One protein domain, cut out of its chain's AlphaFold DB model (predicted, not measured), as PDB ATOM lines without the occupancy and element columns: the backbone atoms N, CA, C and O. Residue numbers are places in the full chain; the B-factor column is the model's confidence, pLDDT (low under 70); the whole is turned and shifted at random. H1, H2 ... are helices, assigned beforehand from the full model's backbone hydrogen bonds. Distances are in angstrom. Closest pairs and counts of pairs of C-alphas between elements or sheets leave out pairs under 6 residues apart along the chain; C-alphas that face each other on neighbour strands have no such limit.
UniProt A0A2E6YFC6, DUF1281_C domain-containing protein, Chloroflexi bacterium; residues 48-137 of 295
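AT A GLANCE: This is residues 48 to 137 of the 295 residues of the protein "DUF1281_C domain-containing protein" of Chloroflexi bacterium (UniProt A0A2E6YFC6). The short helix H1 lies nearest the middle of a group of five helices: the long H2 crosses it at nearly a right angle on one side, and H5 packs on it and forms a helical hairpin with H4, the two running opposite ways. The short H3 fills the gap between the last residues of H2 and H4, near both and near the end of H1. The printed part has 90 residues with five named helices, in the order H1, H2, H3, H4, H5, and no named strand; the class is all helix. It is compact, with a radius of gyration of the C-alphas of 12.5 A, and spans 38 by 27 by 22 A.

IN THESE COORDINATES: H1 is residues 48 to 57, beginning at C-alpha 48 at (107.187, 99.670, 128.675). H2, the longest helix, is residues 65 to 81 and measures 24.2 A from first to last C-alpha; C-alpha 65 is at (92.754, 96.024, 135.401). H3 is residues 84 to 90. H4 is residues 98 to 110, 18.2 A long. H5 is residues 120 to 133, 19.6 A long, and ends at C-alpha 133 at (109.282, 119.779, 132.567).

HOW THE PARTS SIT: H1 touches H5, the closest C-alphas being those of Ser 49 and Phe 123, 4.5 A apart; they run the same way at a steep tilt of 38 degrees, only just more than shallow. H2 touches H1 with residues 71 to 75 alone, about perpendicular at 75 degrees, the closest C-alphas being those of Ser 51 and Arg 71, 6.9 A apart. H4 and H5 form a helical hairpin, running opposite ways at a shallow tilt of 5 degrees; residues 105 to 109 of H4 touch residues 124 to 128 of H5, with the C-alphas of Ser 109 and Leu 124 closest at 7.3 A. Helix packing is mostly crossed, the lines of touching helices standing at more than a shallow tilt, but only just: 1 of 3 such pairs is shallow. H3 is close to H1, H2 and H4 but not clearly touching them; its closest C-alphas are Ile 90 to Phe 56 at 5.5 A, Leu 87 to Lys 79 at 7.0 A and Tyr 89 to Phe 104 at 7.9 A. H1 and H4 are apart, as are H2 and H5. Every O i to N i+4 pair is within hydrogen-bond range in H1, H2, H4 and H5; in H3 it is 1 of 3, beside 2 of 4 O i to N i+3 pairs.

THE WHOLE: The C-alphas of Glu 65 and Glu 99 are the two farthest apart, 37.8 A. The printed part has no cut. The link from H2 to H3 is tight, the other three are short, and none is long. The mean pLDDT of the printed part is 77.5; it is under 70 at residues 60 to 63, 67, 81 to 87 and 112 to 118.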
ATOM      1  N   ALA A  48     106.286 100.101 127.612       73.62
ATOM      2  CA  ALA A  48     107.187  99.670 128.675       73.62
ATOM      3  C   ALA A  48     107.922 100.877 129.282       73.62
ATOM      4  O   ALA A  48     107.754 101.141 130.467       73.62
ATOM      5  N   SER A  49     108.660 101.649 128.482       78.88
ATOM      6  CA  SER A  49     109.418 102.828 128.932       78.88
ATOM      7  C   SER A  49     108.555 103.832 129.702       78.88
ATOM      8  O   SER A  49     108.940 104.250 130.795       78.88
ATOM      9  N   GLU A  50     107.353 104.132 129.200       79.81
ATOM     10  CA  GLU A  50     106.381 105.007 129.875       79.81
ATOM     11  C   GLU A  50     105.970 104.448 131.244       79.81
ATOM     12  O   GLU A  50     105.921 105.177 132.236       79.81
ATOM     13  N   SER A  51     105.731 103.136 131.328       76.62
ATOM     14  CA  SER A  51     105.372 102.477 132.587       76.62
ATOM     15  C   SER A  51     106.515 102.512 133.601       76.62
ATOM     16  O   SER A  51     106.286 102.818 134.769       76.62
ATOM     17  N   TYR A  52     107.753 102.257 133.168       78.75
ATOM     18  CA  TYR A  52     108.928 102.343 134.039       78.75
ATOM     19  C   TYR A  52     109.144 103.774 134.551       78.75
ATOM     20  O   TYR A  52     109.348 103.971 135.751       78.75
ATOM     21  N   ALA A  53     109.036 104.782 133.683       81.62
ATOM     22  CA  ALA A  53     109.147 106.181 134.091       81.62
ATOM     23  C   ALA A  53     108.014 106.581 135.053       81.62
ATOM     24  O   ALA A  53     108.257 107.216 136.080       81.62
ATOM     25  N   SER A  54     106.791 106.112 134.799       78.50
ATOM     26  CA  SER A  54     105.642 106.336 135.682       78.50
ATOM     27  C   SER A  54     105.837 105.732 137.072       78.50
ATOM     28  O   SER A  54     105.480 106.367 138.061       78.50
ATOM     29  N   ILE A  55     106.454 104.549 137.175       76.88
ATOM     30  CA  ILE A  55     106.802 103.933 138.465       76.88
ATOM     31  C   ILE A  55     107.805 104.805 139.233       76.88
ATOM     32  O   ILE A  55     107.660 104.990 140.443       76.88
ATOM     33  N   PHE A  56     108.804 105.371 138.549       78.75
ATOM     34  CA  PHE A  56     109.828 106.203 139.189       78.75
ATOM     35  C   PHE A  56     109.252 107.501 139.761       78.75
ATOM     36  O   PHE A  56     109.604 107.894 140.873       78.75
ATOM     37  N   PHE A  57     108.336 108.133 139.028       80.88
ATOM     38  CA  PHE A  57     107.695 109.383 139.440       80.88
ATOM     39  C   PHE A  57     106.371 109.193 140.185       80.88
ATOM     40  O   PHE A  57     105.758 110.182 140.571       80.88
ATOM     41  N   LYS A  58     105.934 107.945 140.407       78.50
ATOM     42  CA  LYS A  58     104.634 107.607 141.015       78.50
ATOM     43  C   LYS A  58     103.468 108.326 140.326       78.50
ATOM     44  O   LYS A  58     102.578 108.854 140.985       78.50
ATOM     45  N   VAL A  59     103.500 108.362 138.996       75.62
ATOM     46  CA  VAL A  59     102.429 108.965 138.200       75.62
ATOM     47  C   VAL A  59     101.180 108.099 138.337       75.62
ATOM     48  O   VAL A  59     101.209 106.901 138.041       75.62
ATOM     49  N   GLU A  60     100.092 108.703 138.808       69.44
ATOM     50  CA  GLU A  60      98.778 108.071 138.801       69.44
ATOM     51  C   GLU A  60      98.252 108.029 137.363       69.44
ATOM     52  O   GLU A  60      98.313 109.015 136.632       69.44
ATOM     53  N   HIS A  61      97.742 106.872 136.951       64.69
ATOM     54  CA  HIS A  61      97.093 106.683 135.655       64.69
ATOM     55  C   HIS A  61      95.636 106.319 135.894       64.69
ATOM     56  O   HIS A  61      95.339 105.655 136.887       64.69
ATOM     57  N   GLU A  62      94.743 106.657 134.961       60.66
ATOM     58  CA  GLU A  62      93.427 106.014 134.911       60.66
ATOM     59  C   GLU A  62      93.631 104.497 134.789       60.66
ATOM     60  O   GLU A  62      94.149 103.977 133.789       60.66
ATOM     61  N   GLU A  63      93.315 103.789 135.873       57.06
ATOM     62  CA  GLU A  63      93.572 102.363 135.995       57.06
ATOM     63  C   GLU A  63      92.483 101.570 135.273       57.06
ATOM     64  O   GLU A  63      91.309 101.616 135.630       57.06
ATOM     65  N   ASN A  64      92.895 100.764 134.297       70.75
ATOM     66  CA  ASN A  64      92.168  99.547 133.952       70.75
ATOM     67  C   ASN A  64      92.907  98.336 134.541       70.75
ATOM     68  O   ASN A  64      94.108  98.415 134.827       70.75
ATOM     69  N   GLU A  65      92.200  97.216 134.736       71.81
ATOM     70  CA  GLU A  65      92.754  96.024 135.401       71.81
ATOM     71  C   GLU A  65      94.072  95.561 134.764       71.81
ATOM     72  O   GLU A  65      95.034  95.264 135.470       71.81
ATOM     73  N   TRP A  66      94.158  95.595 133.430       75.44
ATOM     74  CA  TRP A  66      95.364  95.214 132.699       75.44
ATOM     75  C   TRP A  66      96.562  96.123 133.007       75.44
ATOM     76  O   TRP A  66      97.655  95.619 133.280       75.44
ATOM     77  N   ARG A  67      96.378  97.451 133.001       68.38
ATOM     78  CA  ARG A  67      97.441  98.415 133.334       68.38
ATOM     79  C   ARG A  67      97.904  98.247 134.773       68.38
ATOM     80  O   ARG A  67      99.106  98.295 135.034       68.38
ATOM     81  N   ARG A  68      96.968  98.009 135.694       71.12
ATOM     82  CA  ARG A  68      97.271  97.780 137.109       71.12
ATOM     83  C   ARG A  68      98.110  96.514 137.298       71.12
ATOM     84  O   ARG A  68      99.162  96.565 137.933       71.12
ATOM     85  N   ASP A  69      97.696  95.403 136.693       76.50
ATOM     86  CA  ASP A  69      98.403  94.122 136.780       76.50
ATOM     87  C   ASP A  69      99.759  94.152 136.058       76.50
ATOM     88  O   ASP A  69     100.717  93.501 136.485       76.50
ATOM     89  N   PHE A  70      99.880  94.916 134.969       76.00
ATOM     90  CA  PHE A  70     101.170  95.195 134.341       76.00
ATOM     91  C   PHE A  70     102.087  95.973 135.291       76.00
ATOM     92  O   PHE A  70     103.189  95.504 135.571       76.00
ATOM     93  N   ARG A  71     101.615  97.092 135.859       72.94
ATOM     94  CA  ARG A  71     102.395  97.920 136.791       72.94
ATOM     95  C   ARG A  71     102.885  97.116 137.992       72.94
ATOM     96  O   ARG A  71     104.067  97.167 138.299       72.94
ATOM     97  N   ILE A  72     102.012  96.328 138.625       77.06
ATOM     98  CA  ILE A  72     102.384  95.485 139.775       77.06
ATOM     99  C   ILE A  72     103.495  94.496 139.391       77.06
ATOM    100  O   ILE A  72     104.474  94.360 140.123       77.06
ATOM    101  N   ARG A  73     103.374  93.819 138.240       79.00
ATOM    102  CA  ARG A  73     104.397  92.865 137.775       79.00
ATOM    103  C   ARG A  73     105.734  93.544 137.486       79.00
ATOM    104  O   ARG A  73     106.766  93.022 137.911       79.00
ATOM    105  N   GLU A  74     105.721  94.690 136.813       75.81
ATOM    106  CA  GLU A  74     106.951  95.425 136.502       75.81
ATOM    107  C   GLU A  74     107.575  96.048 137.759       75.81
ATOM    108  O   GLU A  74     108.787  95.984 137.923       75.81
ATOM    109  N   GLU A  75     106.780  96.559 138.705       73.94
ATOM    110  CA  GLU A  75     107.280  97.026 140.005       73.94
ATOM    111  C   GLU A  75     107.976  95.911 140.792       73.94
ATOM    112  O   GLU A  75     109.036  96.137 141.378       73.94
ATOM    113  N   GLU A  76     107.407  94.703 140.819       76.94
ATOM    114  CA  GLU A  76     108.039  93.550 141.470       76.94
ATOM    115  C   GLU A  76     109.326  93.124 140.749       76.94
ATOM    116  O   GLU A  76     110.320  92.790 141.402       76.94
ATOM    117  N   LYS A  77     109.353  93.201 139.413       75.06
ATOM    118  CA  LYS A  77     110.563  92.956 138.616       75.06
ATOM    119  C   LYS A  77     111.654  93.986 138.923       75.06
ATOM    120  O   LYS A  77     112.778  93.595 139.231       75.06
ATOM    121  N   ILE A  78     111.306  95.276 138.945       72.50
ATOM    122  CA  ILE A  78     112.182  96.382 139.361       72.50
ATOM    123  C   ILE A  78     112.738  96.092 140.755       72.50
ATOM    124  O   ILE A  78     113.950  96.085 140.931       72.50
ATOM    125  N   LYS A  79     111.889  95.787 141.743       71.62
ATOM    126  CA  LYS A  79     112.332  95.506 143.122       71.62
ATOM    127  C   LYS A  79     113.305  94.328 143.225       71.62
ATOM    128  O   LYS A  79     114.134  94.317 144.132       71.62
ATOM    129  N   LYS A  80     113.171  93.327 142.351       72.94
ATOM    130  CA  LYS A  80     113.987  92.108 142.366       72.94
ATOM    131  C   LYS A  80     115.320  92.271 141.636       72.94
ATOM    132  O   LYS A  80     116.313  91.688 142.065       72.94
ATOM    133  N   GLU A  81     115.316  92.973 140.509       69.31
ATOM    134  CA  GLU A  81     116.450  93.015 139.580       69.31
ATOM    135  C   GLU A  81     117.270  94.306 139.696       69.31
ATOM    136  O   GLU A  81     118.457  94.286 139.371       69.31
ATOM    137  N   LEU A  82     116.691  95.409 140.189       68.12
ATOM    138  CA  LEU A  82     117.472  96.600 140.516       68.12
ATOM    139  C   LEU A  82     118.221  96.446 141.837       68.12
ATOM    140  O   LEU A  82     117.715  95.897 142.816       68.12
ATOM    141  N   ASP A  83     119.416  97.033 141.875       66.88
ATOM    142  CA  ASP A  83     120.206  97.170 143.092       66.88
ATOM    143  C   ASP A  83     119.347  97.801 144.218       66.88
ATOM    144  O   ASP A  83     118.748  98.866 144.008       66.88
ATOM    145  N   PRO A  84     119.277  97.195 145.425       67.50
ATOM    146  CA  PRO A  84     118.589  97.767 146.585       67.50
ATOM    147  C   PRO A  84     118.991  99.212 146.904       67.50
ATOM    148  O   PRO A  84     118.192  99.979 147.451       67.50
ATOM    149  N   TYR A  85     120.218  99.595 146.549       63.34
ATOM    150  CA  TYR A  85     120.703 100.962 146.616       63.34
ATOM    151  C   TYR A  85     119.910 101.875 145.679       63.34
ATOM    152  O   TYR A  85     119.430 102.910 146.133       63.34
ATOM    153  N   LEU A  86     119.664 101.477 144.426       67.94
ATOM    154  CA  LEU A  86     118.921 102.280 143.450       67.94
ATOM    155  C   LEU A  86     117.447 102.454 143.826       67.94
ATOM    156  O   LEU A  86     116.913 103.555 143.700       67.94
ATOM    157  N   LEU A  87     116.816 101.426 144.405       68.69
ATOM    158  CA  LEU A  87     115.441 101.516 144.923       68.69
ATOM    159  C   LEU A  87     115.261 102.637 145.962       68.69
ATOM    160  O   LEU A  87     114.177 103.215 146.071       68.69
ATOM    161  N   LYS A  88     116.308 102.969 146.730       72.38
ATOM    162  CA  LYS A  88     116.285 104.093 147.679       72.38
ATOM    163  C   LYS A  88     116.243 105.449 146.966       72.38
ATOM    164  O   LYS A  88     115.594 106.360 147.481       72.38
ATOM    165  N   TYR A  89     116.925 105.578 145.829       72.50
ATOM    166  CA  TYR A  89     116.968 106.807 145.027       72.50
ATOM    167  C   TYR A  89     115.674 107.005 144.245       72.50
ATOM    168  O   TYR A  89     115.112 108.092 144.290       72.50
ATOM    169  N   ILE A  90     115.123 105.934 143.663       71.19
ATOM    170  CA  ILE A  90     113.840 105.964 142.942       71.19
ATOM    171  C   ILE A  90     112.730 106.576 143.802       71.19
ATOM    172  O   ILE A  90     112.010 107.462 143.363       71.19
ATOM    173  N   LYS A  91     112.636 106.176 145.077       71.62
ATOM    174  CA  LYS A  91     111.601 106.683 145.997       71.62
ATOM    175  C   LYS A  91     111.657 108.192 146.255       71.62
ATOM    176  O   LYS A  91     110.691 108.709 146.816       71.62
ATOM    177  N   LYS A  92     112.773 108.833 145.902       81.12
ATOM    178  CA  LYS A  92     113.109 110.227 146.186       81.12
ATOM    179  C   LYS A  92     113.380 111.054 144.928       81.12
ATOM    180  O   LYS A  92     113.675 112.228 145.079       81.12
ATOM    181  N   VAL A  93     113.290 110.478 143.725       82.44
ATOM    182  CA  VAL A  93     113.614 111.169 142.458       82.44
ATOM    183  C   VAL A  93     112.860 112.493 142.314       82.44
ATOM    184  O   VAL A  93     113.436 113.488 141.892       82.44
ATOM    185  N   GLN A  94     111.596 112.519 142.737       81.12
ATOM    186  CA  GLN A  94     110.750 113.717 142.768       81.12
ATOM    187  C   GLN A  94     111.280 114.842 143.685       81.12
ATOM    188  O   GLN A  94     110.925 115.998 143.499       81.12
ATOM    189  N   ASP A  95     112.108 114.501 144.676       86.75
ATOM    190  CA  ASP A  95     112.625 115.404 145.709       86.75
ATOM    191  C   ASP A  95     114.097 115.793 145.458       86.75
ATOM    192  O   ASP A  95     114.714 116.439 146.306       86.75
ATOM    193  N   PHE A  96     114.696 115.360 144.342       90.19
ATOM    194  CA  PHE A  96     116.102 115.630 144.039       90.19
ATOM    195  C   PHE A  96     116.338 117.088 143.665       90.19
ATOM    196  O   PHE A  96     115.604 117.680 142.872       90.19
ATOM    197  N   THR A  97     117.443 117.633 144.167       92.50
ATOM    198  CA  THR A  97     118.079 118.807 143.569       92.50
ATOM    199  C   THR A  97     118.587 118.484 142.165       92.50
ATOM    200  O   THR A  97     118.778 117.320 141.811       92.50
ATOM    201  N   GLU A  98     118.841 119.516 141.363       91.00
ATOM    202  CA  GLU A  98     119.319 119.324 139.994       91.00
ATOM    203  C   GLU A  98     120.646 118.552 139.951       91.00
ATOM    204  O   GLU A  98     120.787 117.618 139.171       91.00
ATOM    205  N   GLU A  99     121.583 118.860 140.852       92.69
ATOM    206  CA  GLU A  99     122.861 118.145 140.958       92.69
ATOM    207  C   GLU A  99     122.666 116.663 141.324       92.69
ATOM    208  O   GLU A  99     123.277 115.787 140.710       92.69
ATOM    209  N   GLU A 100     121.781 116.358 142.279       90.94
ATOM    210  CA  GLU A 100     121.454 114.972 142.640       90.94
ATOM    211  C   GLU A 100     120.816 114.216 141.471       90.94
ATOM    212  O   GLU A 100     121.136 113.042 141.253       90.94
ATOM    213  N   PHE A 101     119.945 114.882 140.709       90.88
ATOM    214  CA  PHE A 101     119.326 114.295 139.530       90.88
ATOM    215  C   PHE A 101     120.348 114.010 138.434       90.88
ATOM    216  O   PHE A 101     120.352 112.901 137.913       90.88
ATOM    217  N   GLU A 102     121.253 114.939 138.119       90.19
ATOM    218  CA  GLU A 102     122.274 114.720 137.083       90.19
ATOM    219  C   GLU A 102     123.243 113.583 137.457       90.19
ATOM    220  O   GLU A 102     123.590 112.752 136.612       90.19
ATOM    221  N   VAL A 103     123.633 113.475 138.734       88.69
ATOM    222  CA  VAL A 103     124.446 112.349 139.233       88.69
ATOM    223  C   VAL A 103     123.690 111.025 139.089       88.69
ATOM    224  O   VAL A 103     124.251 110.035 138.610       88.69
ATOM    225  N   PHE A 104     122.414 110.995 139.482       85.50
ATOM    226  CA  PHE A 104     121.564 109.810 139.362       85.50
ATOM    227  C   PHE A 104     121.326 109.411 137.901       85.50
ATOM    228  O   PHE A 104     121.432 108.235 137.555       85.50
ATOM    229  N   PHE A 105     121.050 110.389 137.042       86.06
ATOM    230  CA  PHE A 105     120.833 110.209 135.614       86.06
ATOM    231  C   PHE A 105     122.088 109.664 134.925       86.06
ATOM    232  O   PHE A 105     122.006 108.686 134.186       86.06
ATOM    233  N   THR A 106     123.261 110.226 135.241       86.81
ATOM    234  CA  THR A 106     124.552 109.735 134.734       86.81
ATOM    235  C   THR A 106     124.767 108.283 135.148       86.81
ATOM    236  O   THR A 106     125.006 107.432 134.291       86.81
ATOM    237  N   TYR A 107     124.569 107.963 136.433       82.56
ATOM    238  CA  TYR A 107     124.676 106.589 136.925       82.56
ATOM    239  C   TYR A 107     123.742 105.632 136.176       82.56
ATOM    240  O   TYR A 107     124.178 104.549 135.790       82.56
ATOM    241  N   LEU A 108     122.479 106.016 135.959       80.50
ATOM    242  CA  LEU A 108     121.511 105.207 135.212       80.50
ATOM    243  C   LEU A 108     121.937 104.987 133.760       80.50
ATOM    244  O   LEU A 108     121.819 103.871 133.265       80.50
ATOM    245  N   SER A 109     122.449 106.028 133.102       80.25
ATOM    246  CA  SER A 109     122.910 105.952 131.712       80.25
ATOM    247  C   SER A 109     124.176 105.103 131.536       80.25
ATOM    248  O   SER A 109     124.372 104.489 130.492       80.25
ATOM    249  N   GLU A 110     125.029 105.037 132.564       81.19
ATOM    250  CA  GLU A 110     126.253 104.222 132.581       81.19
ATOM    251  C   GLU A 110     126.022 102.801 133.107       81.19
ATOM    252  O   GLU A 110     126.802 101.893 132.810       81.19
ATOM    253  N   ASN A 111     124.925 102.587 133.838       74.50
ATOM    254  CA  ASN A 111     124.461 101.275 134.281       74.50
ATOM    255  C   ASN A 111     123.093 100.948 133.663       74.50
ATOM    256  O   ASN A 111     122.128 100.762 134.415       74.50
ATOM    257  N   PRO A 112     123.014 100.866 132.316       64.50
ATOM    258  CA  PRO A 112     121.812 100.550 131.579       64.50
ATOM    259  C   PRO A 112     120.962  99.486 132.246       64.50
ATOM    260  O   PRO A 112     121.293  98.299 132.270       64.50
ATOM    261  N   ILE A 113     119.774  99.894 132.668       62.59
ATOM    262  CA  ILE A 113     118.668  98.993 132.985       62.59
ATOM    263  C   ILE A 113     118.189  98.295 131.673       62.59
ATOM    264  O   ILE A 113     117.151  97.658 131.636       62.59
ATOM    265  N   ALA A 114     118.933  98.353 130.561       49.22
ATOM    266  CA  ALA A 114     118.601  97.755 129.261       49.22
ATOM    267  C   ALA A 114     118.314  96.249 129.288       49.22
ATOM    268  O   ALA A 114     117.589  95.740 128.437       49.22
ATOM    269  N   SER A 115     118.866  95.509 130.257       55.03
ATOM    270  CA  SER A 115     118.499  94.101 130.476       55.03
ATOM    271  C   SER A 115     117.092  93.936 131.072       55.03
ATOM    272  O   SER A 115     116.486  92.869 130.973       55.03
ATOM    273  N   LEU A 116     116.569  94.999 131.670       57.22
ATOM    274  CA  LEU A 116     115.326  95.093 132.423       57.22
ATOM    275  C   LEU A 116     114.197  95.754 131.605       57.22
ATOM    276  O   LEU A 116     113.052  95.309 131.728       57.22
ATOM    277  N   VAL A 117     114.511  96.729 130.737       58.91
ATOM    278  CA  VAL A 117     113.551  97.504 129.919       58.91
ATOM    279  C   VAL A 117     113.895  97.419 128.431       58.91
ATOM    280  O   VAL A 117     114.950  97.869 127.997       58.91
ATOM    281  N   ASN A 118     112.972  96.899 127.621       64.31
ATOM    282  CA  ASN A 118     113.025  97.078 126.170       64.31
ATOM    283  C   ASN A 118     112.623  98.537 125.855       64.31
ATOM    284  O   ASN A 118     111.477  98.896 126.121       64.31
ATOM    285  N   GLY A 119     113.545  99.364 125.344       71.75
ATOM    286  CA  GLY A 119     113.343 100.817 125.151       71.75
ATOM    287  C   GLY A 119     114.051 101.702 126.193       71.75
ATOM    288  O   GLY A 119     113.457 102.623 126.757       71.75
ATOM    289  N   GLU A 120     115.304 101.372 126.522       76.50
ATOM    290  CA  GLU A 120     116.117 102.059 127.535       76.50
ATOM    291  C   GLU A 120     116.333 103.552 127.240       76.50
ATOM    292  O   GLU A 120     116.193 104.384 128.135       76.50
ATOM    293  N   ILE A 121     116.659 103.892 125.990       80.06
ATOM    294  CA  ILE A 121     116.938 105.274 125.580       80.06
ATOM    295  C   ILE A 121     115.692 106.132 125.805       80.06
ATOM    296  O   ILE A 121     115.767 107.202 126.406       80.06
ATOM    297  N   GLU A 122     114.533 105.620 125.395       82.69
ATOM    298  CA  GLU A 122     113.246 106.285 125.564       82.69
ATOM    299  C   GLU A 122     112.894 106.452 127.044       82.69
ATOM    300  O   GLU A 122     112.423 107.511 127.451       82.69
ATOM    301  N   PHE A 123     113.188 105.451 127.877       82.50
ATOM    302  CA  PHE A 123     113.007 105.558 129.324       82.50
ATOM    303  C   PHE A 123     113.876 106.666 129.936       82.50
ATOM    304  O   PHE A 123     113.365 107.480 130.706       82.50
ATOM    305  N   LEU A 124     115.165 106.740 129.584       83.56
ATOM    306  CA  LEU A 124     116.055 107.795 130.077       83.56
ATOM    307  C   LEU A 124     115.570 109.180 129.625       83.56
ATOM    308  O   LEU A 124     115.502 110.100 130.440       83.56
ATOM    309  N   HIS A 125     115.161 109.326 128.364       87.12
ATOM    310  CA  HIS A 125     114.593 110.582 127.863       87.12
ATOM    311  C   HIS A 125     113.346 110.985 128.658       87.12
ATOM    312  O   HIS A 125     113.259 112.119 129.126       87.12
ATOM    313  N   MET A 126     112.428 110.044 128.907       88.00
ATOM    314  CA  MET A 126     111.227 110.305 129.704       88.00
ATOM    315  C   MET A 126     111.548 110.679 131.150       88.00
ATOM    316  O   MET A 126     110.893 111.559 131.712       88.00
ATOM    317  N   LEU A 127     112.569 110.060 131.758       87.19
ATOM    318  CA  LEU A 127     112.997 110.431 133.104       87.19
ATOM    319  C   LEU A 127     113.475 111.881 133.164       87.19
ATOM    320  O   LEU A 127     113.078 112.635 134.057       87.19
ATOM    321  N   LYS A 128     114.330 112.265 132.213       88.81
ATOM    322  CA  LYS A 128     114.876 113.619 132.129       88.81
ATOM    323  C   LYS A 128     113.779 114.641 131.843       88.81
ATOM    324  O   LYS A 128     113.691 115.639 132.557       88.81
ATOM    325  N   ASN A 129     112.912 114.360 130.872       91.19
ATOM    326  CA  ASN A 129     111.783 115.219 130.525       91.19
ATOM    327  C   ASN A 129     110.851 115.424 131.718       91.19
ATOM    328  O   ASN A 129     110.529 116.568 132.046       91.19
ATOM    329  N   LYS A 130     110.479 114.349 132.425       90.06
ATOM    330  CA  LYS A 130     109.576 114.446 133.578       90.06
ATOM    331  C   LYS A 130     110.188 115.259 134.707       90.06
ATOM    332  O   LYS A 130     109.485 116.063 135.306       90.06
ATOM    333  N   TYR A 131     111.487 115.107 134.959       90.00
ATOM    334  CA  TYR A 131     112.180 115.906 135.966       90.00
ATOM    335  C   TYR A 131     112.239 117.396 135.600       90.00
ATOM    336  O   TYR A 131     111.920 118.242 136.431       90.00
ATOM    337  N   LYS A 132     112.620 117.730 134.358       90.81
ATOM    338  CA  LYS A 132     112.814 119.129 133.930       90.81
ATOM    339  C   LYS A 132     111.502 119.862 133.641       90.81
ATOM    340  O   LYS A 132     111.418 121.065 133.853       90.81
ATOM    341  N   THR A 133     110.487 119.155 133.146       91.75
ATOM    342  CA  THR A 133     109.282 119.779 132.567       91.75
ATOM    343  C   THR A 133     107.974 119.339 133.213       91.75
ATOM    344  O   THR A 133     106.935 119.916 132.918       91.75
ATOM    345  N   ASN A 134     108.009 118.330 134.085       91.38
ATOM    346  CA  ASN A 134     106.838 117.628 134.612       91.38
ATOM    347  C   ASN A 134     106.025 116.827 133.573       91.38
ATOM    348  O   ASN A 134     104.984 116.269 133.924       91.38
ATOM    349  N   TYR A 135     106.534 116.640 132.356       90.69
ATOM    350  CA  TYR A 135     105.919 115.788 131.333       90.69
ATOM    351  C   TYR A 135     106.855 114.656 130.942       90.69
ATOM    352  O   TYR A 135     108.051 114.875 130.772       90.69
ATOM    353  N   LEU A 136     106.328 113.442 130.786       88.88
ATOM    354  CA  LEU A 136     107.135 112.299 130.343       88.88
ATOM    355  C   LEU A 136     107.634 112.509 128.910       88.88
ATOM    356  O   LEU A 136     108.767 112.174 128.581       88.88
ATOM    357  N   HIS A 137     106.796 113.082 128.055       88.81
ATOM    358  CA  HIS A 137     107.090 113.267 126.644       88.81
ATOM    359  C   HIS A 137     106.173 114.310 125.987       88.81
ATOM    360  O   HIS A 137     105.216 114.785 126.599       88.81
TER     361      HIS A 137